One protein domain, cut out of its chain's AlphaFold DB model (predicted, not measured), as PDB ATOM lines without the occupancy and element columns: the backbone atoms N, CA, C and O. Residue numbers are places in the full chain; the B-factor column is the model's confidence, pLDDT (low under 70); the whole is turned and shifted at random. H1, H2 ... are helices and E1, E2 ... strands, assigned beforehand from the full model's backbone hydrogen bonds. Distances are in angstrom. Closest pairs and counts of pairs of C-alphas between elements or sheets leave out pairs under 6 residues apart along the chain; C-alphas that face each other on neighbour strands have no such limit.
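What this domain is: This is residues 5 to 78 of the 91 residues of an uncharacterized protein of Rhodococcus sp. NCIMB 12038 (UniProt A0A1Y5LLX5). What shape do these atoms make? The longer helix, H2, lies in the middle, with a four-stranded sheet as a wall on one side of it and the small hairpin of E4 and E5 on its other side, while H1 packs on E2 and E3 of the wall and on the last residue of H2. What are the parts? The printed part has 74 residues, with the named elements E1, E2, E3, H1, E4, E5, H2 and E6 along it, two helices and six strands, of mixed class; the large sheet runs E3, E2, E1, E6 and the small one E4, E5, both antiparallel. How tight is it? The whole is compact and rounded, with a radius of gyration of the C-alphas of 11.3 A and spans of 28 by 24 by 22 A.

Where its parts are: Where does the printed part start? E1 is residues 5 to 8, with C-alpha 5 at (200.296, 240.051, 184.067). E2 is residues 15 to 19, 13.2 A long, and E3 is residues 23 to 26. What follows? H1 is residues 28 to 34, E4 residues 40 to 42 and E5 residues 49 to 51. How does it end? H2 is residues 56 to 66, 15.3 A long, with C-alpha 56 at (193.640, 236.061, 193.429). E6 is residues 70 to 74, 13.7 A long, with C-alpha 74 at (200.781, 245.812, 186.949).

How they stand to each other: How is the large sheet joined? E1, E2 and E3 form a meander, each strand the antiparallel neighbour of the one before: N 16 and O 6 are 2.8 A apart, and N 17 and O 25 are 2.8 A apart. E6 pairs with E1, with N 7 and O 71 2.9 A apart. Where are the helices? H1 and H2 are on one face of this sheet, an arrangement in two layers; H2 is over E2 and E1 at a height over the sheet of 8.8 A, along the strands at 3 degrees to E1 on the local plane. They touch, closest at the C-alphas of Thr 30 and Val 66, 6.9 A, at a steep tilt of 64 degrees, opposite ways; in both helices every O i to N i+4 pair is within hydrogen-bond range. And the hairpin of E4 and E5? Its N 41 and O 50 are 2.9 A apart, and the closest C-alphas of E4 and H2 are those of Phe 41 and Ala 62, 6.4 A. E4 and E5 are apart from E1, E2, E3 and E6.

The domain as a whole: How far does it reach? The two C-alphas farthest apart, those of Asp 20 and Cys 46, are 29.6 A apart. Are there cuts or long links? The printed part has no cut and no long link between named elements; E1 to E2 and E4 to E5 are short links, and the others are tight. Where is confidence low? Residues 21 and 45 of this predicted model are under 70, and the mean pLDDT of the printed part is 87.5.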
ATOM      1  N   THR A   5     199.879 241.073 185.025       92.88
ATOM      2  CA  THR A   5     200.296 240.051 184.067       92.88
ATOM      3  C   THR A   5     201.579 239.408 184.552       92.88
ATOM      4  O   THR A   5     202.532 240.114 184.879       92.88
ATOM      5  N   VAL A   6     201.621 238.078 184.554       92.56
ATOM      6  CA  VAL A   6     202.832 237.278 184.740       92.56
ATOM      7  C   VAL A   6     203.274 236.745 183.383       92.56
ATOM      8  O   VAL A   6     202.459 236.268 182.601       92.56
ATOM      9  N   TYR A   7     204.561 236.829 183.077       92.62
ATOM     10  CA  TYR A   7     205.122 236.388 181.803       92.62
ATOM     11  C   TYR A   7     206.534 235.841 181.988       92.62
ATOM     12  O   TYR A   7     207.264 236.266 182.883       92.62
ATOM     13  N   GLY A   8     206.941 234.896 181.145       89.88
ATOM     14  CA  GLY A   8     208.299 234.365 181.173       89.88
ATOM     15  C   GLY A   8     209.296 235.357 180.577       89.88
ATOM     16  O   GLY A   8     209.114 235.832 179.455       89.88
ATOM     17  N   GLU A   9     210.386 235.652 181.293       84.00
ATOM     18  CA  GLU A   9     211.452 236.534 180.787       84.00
ATOM     19  C   GLU A   9     212.093 235.982 179.503       84.00
ATOM     20  O   GLU A   9     212.332 236.713 178.537       84.00
ATOM     21  N   HIS A  10     212.338 234.671 179.493       83.50
ATOM     22  CA  HIS A  10     212.975 233.951 178.388       83.50
ATOM     23  C   HIS A  10     212.012 233.030 177.625       83.50
ATOM     24  O   HIS A  10     212.353 232.559 176.544       83.50
ATOM     25  N   THR A  11     210.802 232.823 178.147       80.69
ATOM     26  CA  THR A  11     209.713 232.046 177.538       80.69
ATOM     27  C   THR A  11     208.501 232.955 177.355       80.69
ATOM     28  O   THR A  11     207.553 232.924 178.138       80.69
ATOM     29  N   ARG A  12     208.568 233.846 176.358       77.31
ATOM     30  CA  ARG A  12     207.539 234.879 176.111       77.31
ATOM     31  C   ARG A  12     206.195 234.314 175.643       77.31
ATOM     32  O   ARG A  12     205.195 235.021 175.642       77.31
ATOM     33  N   ASP A  13     206.195 233.064 175.212       89.56
ATOM     34  CA  ASP A  13     205.024 232.248 174.914       89.56
ATOM     35  C   ASP A  13     204.269 231.810 176.176       89.56
ATOM     36  O   ASP A  13     203.089 231.487 176.082       89.56
ATOM     37  N   ARG A  14     204.919 231.862 177.347       91.50
ATOM     38  CA  ARG A  14     204.346 231.527 178.653       91.50
ATOM     39  C   ARG A  14     203.892 232.803 179.359       91.50
ATOM     40  O   ARG A  14     204.723 233.630 179.745       91.50
ATOM     41  N   TRP A  15     202.588 232.984 179.525       94.31
ATOM     42  CA  TRP A  15     202.012 234.184 180.127       94.31
ATOM     43  C   TRP A  15     200.647 233.919 180.758       94.31
ATOM     44  O   TRP A  15     199.909 233.037 180.329       94.31
ATOM     45  N   LEU A  16     200.300 234.736 181.748       95.12
ATOM     46  CA  LEU A  16     198.990 234.810 182.378       95.12
ATOM     47  C   LEU A  16     198.631 236.271 182.634       95.12
ATOM     48  O   LEU A  16     199.410 237.014 183.221       95.12
ATOM     49  N   ASN A  17     197.440 236.671 182.216       93.38
ATOM     50  CA  ASN A  17     196.855 237.982 182.444       93.38
ATOM     51  C   ASN A  17     195.631 237.816 183.350       93.38
ATOM     52  O   ASN A  17     194.708 237.063 183.022       93.38
ATOM     53  N   HIS A  18     195.655 238.486 184.497       92.00
ATOM     54  CA  HIS A  18     194.552 238.486 185.444       92.00
ATOM     55  C   HIS A  18     193.457 239.451 184.996       92.00
ATOM     56  O   HIS A  18     193.731 240.569 184.569       92.00
ATOM     57  N   ARG A  19     192.207 239.007 185.109       83.88
ATOM     58  CA  ARG A  19     191.002 239.785 184.843       83.88
ATOM     59  C   ARG A  19     190.104 239.710 186.076       83.88
ATOM     60  O   ARG A  19     189.878 238.666 186.671       83.88
ATOM     61  N   ASP A  20     189.608 240.851 186.511       71.56
ATOM     62  CA  ASP A  20     188.877 240.958 187.775       71.56
ATOM     63  C   ASP A  20     187.704 239.946 187.884       71.56
ATOM     64  O   ASP A  20     186.973 239.772 186.900       71.56
ATOM     65  N   PRO A  21     187.431 239.311 189.047       64.25
ATOM     66  CA  PRO A  21     188.274 239.110 190.247       64.25
ATOM     67  C   PRO A  21     188.959 237.725 190.316       64.25
ATOM     68  O   PRO A  21     189.776 237.470 191.196       64.25
ATOM     69  N   LEU A  22     188.557 236.799 189.445       71.75
ATOM     70  CA  LEU A  22     189.117 235.451 189.263       71.75
ATOM     71  C   LEU A  22     189.051 235.039 187.785       71.75
ATOM     72  O   LEU A  22     189.268 233.873 187.450       71.75
ATOM     73  N   ASP A  23     188.703 235.979 186.907       85.12
ATOM     74  CA  ASP A  23     188.807 235.755 185.480       85.12
ATOM     75  C   ASP A  23     190.295 235.837 185.119       85.12
ATOM     76  O   ASP A  23     191.090 236.563 185.710       85.12
ATOM     77  N   TRP A  24     190.750 235.022 184.193       91.31
ATOM     78  CA  TRP A  24     192.127 235.119 183.736       91.31
ATOM     79  C   TRP A  24     192.233 234.456 182.391       91.31
ATOM     80  O   TRP A  24     191.490 233.539 182.041       91.31
ATOM     81  N   VAL A  25     193.190 234.939 181.621       93.69
ATOM     82  CA  VAL A  25     193.552 234.324 180.358       93.69
ATOM     83  C   VAL A  25     195.039 234.084 180.391       93.69
ATOM     84  O   VAL A  25     195.808 234.950 180.794       93.69
ATOM     85  N   ALA A  26     195.442 232.899 179.972       94.44
ATOM     86  CA  ALA A  26     196.837 232.532 179.867       94.44
ATOM     87  C   ALA A  26     197.094 231.882 178.512       94.44
ATOM     88  O   ALA A  26     196.164 231.579 177.757       94.44
ATOM     89  N   ASP A  27     198.361 231.625 178.212       95.25
ATOM     90  CA  ASP A  27     198.696 230.743 177.104       95.25
ATOM     91  C   ASP A  27     198.106 229.326 177.319       95.25
ATOM     92  O   ASP A  27     197.789 228.937 178.456       95.25
ATOM     93  N   PRO A  28     197.935 228.528 176.247       94.69
ATOM     94  CA  PRO A  28     197.291 227.219 176.338       94.69
ATOM     95  C   PRO A  28     197.957 226.253 177.319       94.69
ATOM     96  O   PRO A  28     197.264 225.498 177.998       94.69
ATOM     97  N   GLU A  29     199.284 226.269 177.426       93.62
ATOM     98  CA  GLU A  29     200.011 225.344 178.294       93.62
ATOM     99  C   GLU A  29     199.933 225.797 179.765       93.62
ATOM    100  O   GLU A  29     199.829 224.966 180.672       93.62
ATOM    101  N   THR A  30     199.891 227.109 180.037       93.81
ATOM    102  CA  THR A  30     199.713 227.634 181.404       93.81
ATOM    103  C   THR A  30     198.292 227.354 181.852       93.81
ATOM    104  O   THR A  30     198.081 226.841 182.948       93.81
ATOM    105  N   THR A  31     197.326 227.559 180.956       94.62
ATOM    106  CA  THR A  31     195.925 227.201 181.183       94.62
ATOM    107  C   THR A  31     195.771 225.712 181.488       94.62
ATOM    108  O   THR A  31     195.149 225.354 182.489       94.62
ATOM    109  N   ALA A  32     196.367 224.833 180.675       93.62
ATOM    110  CA  ALA A  32     196.299 223.387 180.877       93.62
ATOM    111  C   ALA A  32     196.899 222.957 182.225       93.62
ATOM    112  O   ALA A  32     196.347 222.090 182.894       93.62
ATOM    113  N   THR A  33     197.999 223.588 182.643       93.25
ATOM    114  CA  THR A  33     198.658 223.285 183.920       93.25
ATOM    115  C   THR A  33     197.814 223.740 185.111       93.25
ATOM    116  O   THR A  33     197.562 222.952 186.018       93.25
ATOM    117  N   LEU A  34     197.338 224.990 185.100       92.06
ATOM    118  CA  LEU A  34     196.575 225.574 186.209       92.06
ATOM    119  C   LEU A  34     195.194 224.930 186.393       92.06
ATOM    120  O   LEU A  34     194.675 224.892 187.505       92.06
ATOM    121  N   THR A  35     194.602 224.416 185.312       91.81
ATOM    122  CA  THR A  35     193.300 223.727 185.338       91.81
ATOM    123  C   THR A  35     193.414 222.211 185.517       91.81
ATOM    124  O   THR A  35     192.392 221.526 185.596       91.81
ATOM    125  N   ALA A  36     194.635 221.666 185.590       92.62
ATOM    126  CA  ALA A  36     194.843 220.231 185.699       92.62
ATOM    127  C   ALA A  36     194.212 219.672 186.993       92.62
ATOM    128  O   ALA A  36     194.391 220.242 188.076       92.62
ATOM    129  N   PRO A  37     193.506 218.527 186.929       90.69
ATOM    130  CA  PRO A  37     192.990 217.871 188.122       90.69
ATOM    131  C   PRO A  37     194.125 217.539 189.095       90.69
ATOM    132  O   PRO A  37     195.102 216.891 188.725       90.69
ATOM    133  N   GLY A  38     193.988 217.970 190.349       88.62
ATOM    134  CA  GLY A  38     195.018 217.764 191.370       88.62
ATOM    135  C   GLY A  38     196.209 218.719 191.270       88.62
ATOM    136  O   GLY A  38     197.201 218.494 191.963       88.62
ATOM    137  N   PHE A  39     196.123 219.777 190.454       90.94
ATOM    138  CA  PHE A  39     197.126 220.834 190.450       90.94
ATOM    139  C   PHE A  39     197.322 221.397 191.860       90.94
ATOM    140  O   PHE A  39     196.376 221.672 192.605       90.94
ATOM    141  N   GLY A  40     198.584 221.582 192.210       89.44
ATOM    142  CA  GLY A  40     198.990 222.265 193.415       89.44
ATOM    143  C   GLY A  40     200.411 222.769 193.263       89.44
ATOM    144  O   GLY A  40     201.135 222.377 192.346       89.44
ATOM    145  N   PHE A  41     200.789 223.673 194.148       87.12
ATOM    146  CA  PHE A  41     202.072 224.350 194.093       87.12
ATOM    147  C   PHE A  41     202.498 224.771 195.504       87.12
ATOM    148  O   PHE A  41     201.655 224.967 196.383       87.12
ATOM    149  N   PRO A  42     203.805 224.904 195.768       83.94
ATOM    150  CA  PRO A  42     204.274 225.450 197.031       83.94
ATOM    151  C   PRO A  42     204.077 226.976 197.058       83.94
ATOM    152  O   PRO A  42     204.458 227.664 196.113       83.94
ATOM    153  N   LEU A  43     203.524 227.528 198.147       80.00
ATOM    154  CA  LEU A  43     203.302 228.986 198.272       80.00
ATOM    155  C   LEU A  43     204.610 229.800 198.360       80.00
ATOM    156  O   LEU A  43     204.637 230.974 198.005       80.00
ATOM    157  N   VAL A  44     205.684 229.178 198.849       74.81
ATOM    158  CA  VAL A  44     207.065 229.695 198.894       74.81
ATOM    159  C   VAL A  44     208.039 228.540 198.655       74.81
ATOM    160  O   VAL A  44     207.647 227.386 198.850       74.81
ATOM    161  N   PRO A  45     209.312 228.797 198.293       69.00
ATOM    162  CA  PRO A  45     210.326 227.746 198.257       69.00
ATOM    163  C   PRO A  45     210.353 226.975 199.587       69.00
ATOM    164  O   PRO A  45     210.521 227.576 200.645       69.00
ATOM    165  N   CYS A  46     210.147 225.655 199.529       74.69
ATOM    166  CA  CYS A  46     210.035 224.755 200.692       74.69
ATOM    167  C   CYS A  46     208.835 225.007 201.637       74.69
ATOM    168  O   CYS A  46     208.839 224.529 202.770       74.69
ATOM    169  N   GLY A  47     207.816 225.749 201.197       70.25
ATOM    170  CA  GLY A  47     206.625 226.074 201.985       70.25
ATOM    171  C   GLY A  47     205.512 225.021 201.955       70.25
ATOM    172  O   GLY A  47     205.649 223.973 201.318       70.25
ATOM    173  N   PRO A  48     204.375 225.308 202.620       80.25
ATOM    174  CA  PRO A  48     203.196 224.456 202.563       80.25
ATOM    175  C   PRO A  48     202.664 224.329 201.129       80.25
ATOM    176  O   PRO A  48     202.733 225.268 200.329       80.25
ATOM    177  N   TRP A  49     202.120 223.149 200.833       84.25
ATOM    178  CA  TRP A  49     201.520 222.833 199.542       84.25
ATOM    179  C   TRP A  49     200.101 223.401 199.454       84.25
ATOM    180  O   TRP A  49     199.236 223.037 200.253       84.25
ATOM    181  N   GLN A  50     199.858 224.267 198.473       87.44
ATOM    182  CA  GLN A  50     198.534 224.765 198.128       87.44
ATOM    183  C   GLN A  50     197.914 223.858 197.064       87.44
ATOM    184  O   GLN A  50     198.497 223.655 196.001       87.44
ATOM    185  N   ALA A  51     196.722 223.328 197.341       89.25
ATOM    186  CA  ALA A  51     195.935 222.577 196.367       89.25
ATOM    187  C   ALA A  51     194.962 223.520 195.642       89.25
ATOM    188  O   ALA A  51     194.162 224.197 196.290       89.25
ATOM    189  N   GLY A  52     195.021 223.546 194.310       88.44
ATOM    190  CA  GLY A  52     194.179 224.395 193.471       88.44
ATOM    191  C   GLY A  52     194.387 225.903 193.665       88.44
ATOM    192  O   GLY A  52     195.289 226.351 194.372       88.44
ATOM    193  N   ILE A  53     193.523 226.680 193.012       88.62
ATOM    194  CA  ILE A  53     193.516 228.148 193.020       88.62
ATOM    195  C   ILE A  53     192.203 228.587 193.667       88.62
ATOM    196  O   ILE A  53     191.133 228.245 193.166       88.62
ATOM    197  N   VAL A  54     192.282 229.281 194.801       87.56
ATOM    198  CA  VAL A  54     191.112 229.610 195.640       87.56
ATOM    199  C   VAL A  54     190.823 231.107 195.711       87.56
ATOM    200  O   VAL A  54     189.707 231.500 196.038       87.56
ATOM    201  N   ASP A  55     191.819 231.933 195.406       87.81
ATOM    202  CA  ASP A  55     191.760 233.388 195.444       87.81
ATOM    203  C   ASP A  55     192.774 233.999 194.458       87.81
ATOM    204  O   ASP A  55     193.578 233.304 193.832       87.81
ATOM    205  N   GLU A  56     192.738 235.322 194.316       88.62
ATOM    206  CA  GLU A  56     193.640 236.061 193.429       88.62
ATOM    207  C   GLU A  56     195.126 235.863 193.796       88.62
ATOM    208  O   GLU A  56     195.983 235.701 192.926       88.62
ATOM    209  N   LEU A  57     195.444 235.839 195.093       87.75
ATOM    210  CA  LEU A  57     196.813 235.677 195.577       87.75
ATOM    211  C   LEU A  57     197.385 234.307 195.188       87.75
ATOM    212  O   LEU A  57     198.530 234.206 194.745       87.75
ATOM    213  N   THR A  58     196.595 233.248 195.335       89.50
ATOM    214  CA  THR A  58     196.976 231.892 194.939       89.50
ATOM    215  C   THR A  58     197.083 231.761 193.426       89.50
ATOM    216  O   THR A  58     197.999 231.086 192.967       89.50
ATOM    217  N   LEU A  59     196.249 232.456 192.644       91.31
ATOM    218  CA  LEU A  59     196.397 232.526 191.186       91.31
ATOM    219  C   LEU A  59     197.729 233.178 190.793       91.31
ATOM    220  O   LEU A  59     198.464 232.642 189.963       91.31
ATOM    221  N   TYR A  60     198.066 234.302 191.425       90.44
ATOM    222  CA  TYR A  60     199.327 235.005 191.202       90.44
ATOM    223  C   TYR A  60     200.540 234.129 191.541       90.44
ATOM    224  O   TYR A  60     201.451 233.974 190.727       90.44
ATOM    225  N   LEU A  61     200.539 233.490 192.714       89.75
ATOM    226  CA  LEU A  61     201.625 232.600 193.131       89.75
ATOM    227  C   LEU A  61     201.728 231.346 192.252       89.75
ATOM    228  O   LEU A  61     202.836 230.923 191.923       89.75
ATOM    229  N   ALA A  62     200.598 230.778 191.825       91.25
ATOM    230  CA  ALA A  62     200.578 229.655 190.896       91.25
ATOM    231  C   ALA A  62     201.198 230.039 189.546       91.25
ATOM    232  O   ALA A  62     202.006 229.284 189.007       91.25
ATOM    233  N   ALA A  63     200.880 231.229 189.027       91.75
ATOM    234  CA  ALA A  63     201.471 231.742 187.796       91.75
ATOM    235  C   ALA A  63     202.998 231.888 187.921       91.75
ATOM    236  O   ALA A  63     203.723 231.456 187.027       91.75
ATOM    237  N   LEU A  64     203.500 232.412 189.047       90.62
ATOM    238  CA  LEU A  64     204.943 232.497 189.313       90.62
ATOM    239  C   LEU A  64     205.621 231.122 189.408       90.62
ATOM    240  O   LEU A  64     206.779 230.986 189.020       90.62
ATOM    241  N   ALA A  65     204.923 230.113 189.934       89.19
ATOM    242  CA  ALA A  65     205.448 228.756 190.065       89.19
ATOM    243  C   ALA A  65     205.464 227.991 188.728       89.19
ATOM    244  O   ALA A  65     206.374 227.203 188.481       89.19
ATOM    245  N   VAL A  66     204.457 228.211 187.876       91.31
ATOM    246  CA  VAL A  66     204.273 227.488 186.605       91.31
ATOM    247  C   VAL A  66     205.062 228.112 185.459       91.31
ATOM    248  O   VAL A  66     205.543 227.386 184.588       91.31
ATOM    249  N   ILE A  67     205.193 229.440 185.430       91.06
ATOM    250  CA  ILE A  67     205.863 230.159 184.342       91.06
ATOM    251  C   ILE A  67     207.377 230.201 184.622       91.06
ATOM    252  O   ILE A  67     207.813 230.841 185.583       91.06
ATOM    253  N   PRO A  68     208.223 229.554 183.798       87.19
ATOM    254  CA  PRO A  68     209.665 229.565 184.015       87.19
ATOM    255  C   PRO A  68     210.245 230.977 183.890       87.19
ATOM    256  O   PRO A  68     209.967 231.697 182.932       87.19
ATOM    257  N   GLY A  69     211.076 231.380 184.855       87.25
ATOM    258  CA  GLY A  69     211.653 232.728 184.857       87.25
ATOM    259  C   GLY A  69     210.585 233.825 184.901       87.25
ATOM    260  O   GLY A  69     210.737 234.850 184.236       87.25
ATOM    261  N   ALA A  70     209.490 233.578 185.627       88.56
ATOM    262  CA  ALA A  70     208.368 234.492 185.733       88.56
ATOM    263  C   ALA A  70     208.800 235.905 186.154       88.56
ATOM    264  O   ALA A  70     209.480 236.124 187.161       88.56
ATOM    265  N   ARG A  71     208.336 236.877 185.380       89.88
ATOM    266  CA  ARG A  71     208.303 238.302 185.689       89.88
ATOM    267  C   ARG A  71     206.853 238.740 185.749       89.88
ATOM    268  O   ARG A  71     205.973 238.051 185.239       89.88
ATOM    269  N   TYR A  72     206.606 239.880 186.371       91.25
ATOM    270  CA  TYR A  72     205.265 240.430 186.477       91.25
ATOM    271  C   TYR A  72     205.254 241.930 186.199       91.25
ATOM    272  O   TYR A  72     206.272 242.612 186.329       91.25
ATOM    273  N   ALA A  73     204.093 242.425 185.790       90.06
ATOM    274  CA  ALA A  73     203.793 243.838 185.609       90.06
ATOM    275  C   ALA A  73     202.358 244.124 186.073       90.06
ATOM    276  O   ALA A  73     201.518 243.226 186.035       90.06
ATOM    277  N   GLY A  74     202.089 245.372 186.460       88.19
ATOM    278  CA  GLY A  74     200.781 245.812 186.949       88.19
ATOM    279  C   GLY A  74     200.640 245.755 188.470       88.19
ATOM    280  O   GLY A  74     201.629 245.609 189.195       88.19
ATOM    281  N   ASP A  75     199.402 245.894 188.936       87.38
ATOM    282  CA  ASP A  75     199.052 245.968 190.354       87.38
ATOM    283  C   ASP A  75     198.870 244.557 190.915       87.38
ATOM    284  O   ASP A  75     197.779 243.996 190.877       87.38
ATOM    285  N   VAL A  76     199.960 243.952 191.391       86.50
ATOM    286  CA  VAL A  76     199.941 242.589 191.945       86.50
ATOM    287  C   VAL A  76     199.345 242.538 193.360       86.50
ATOM    288  O   VAL A  76     199.469 243.512 194.111       86.50
ATOM    289  N   PRO A  77     198.766 241.394 193.777       84.00
ATOM    290  CA  PRO A  77     198.269 241.209 195.136       84.00
ATOM    291  C   PRO A  77     199.367 241.424 196.179       84.00
ATOM    292  O   PRO A  77     200.517 241.011 195.991       84.00
ATOM    293  N   GLU A  78     199.013 242.010 197.324       80.38
ATOM    294  CA  GLU A  78     199.955 242.134 198.434       80.38
ATOM    295  C   GLU A  78     200.336 240.752 198.978       80.38
ATOM    296  O   GLU A  78     199.513 240.004 199.509       80.38
TER     297      GLU A  78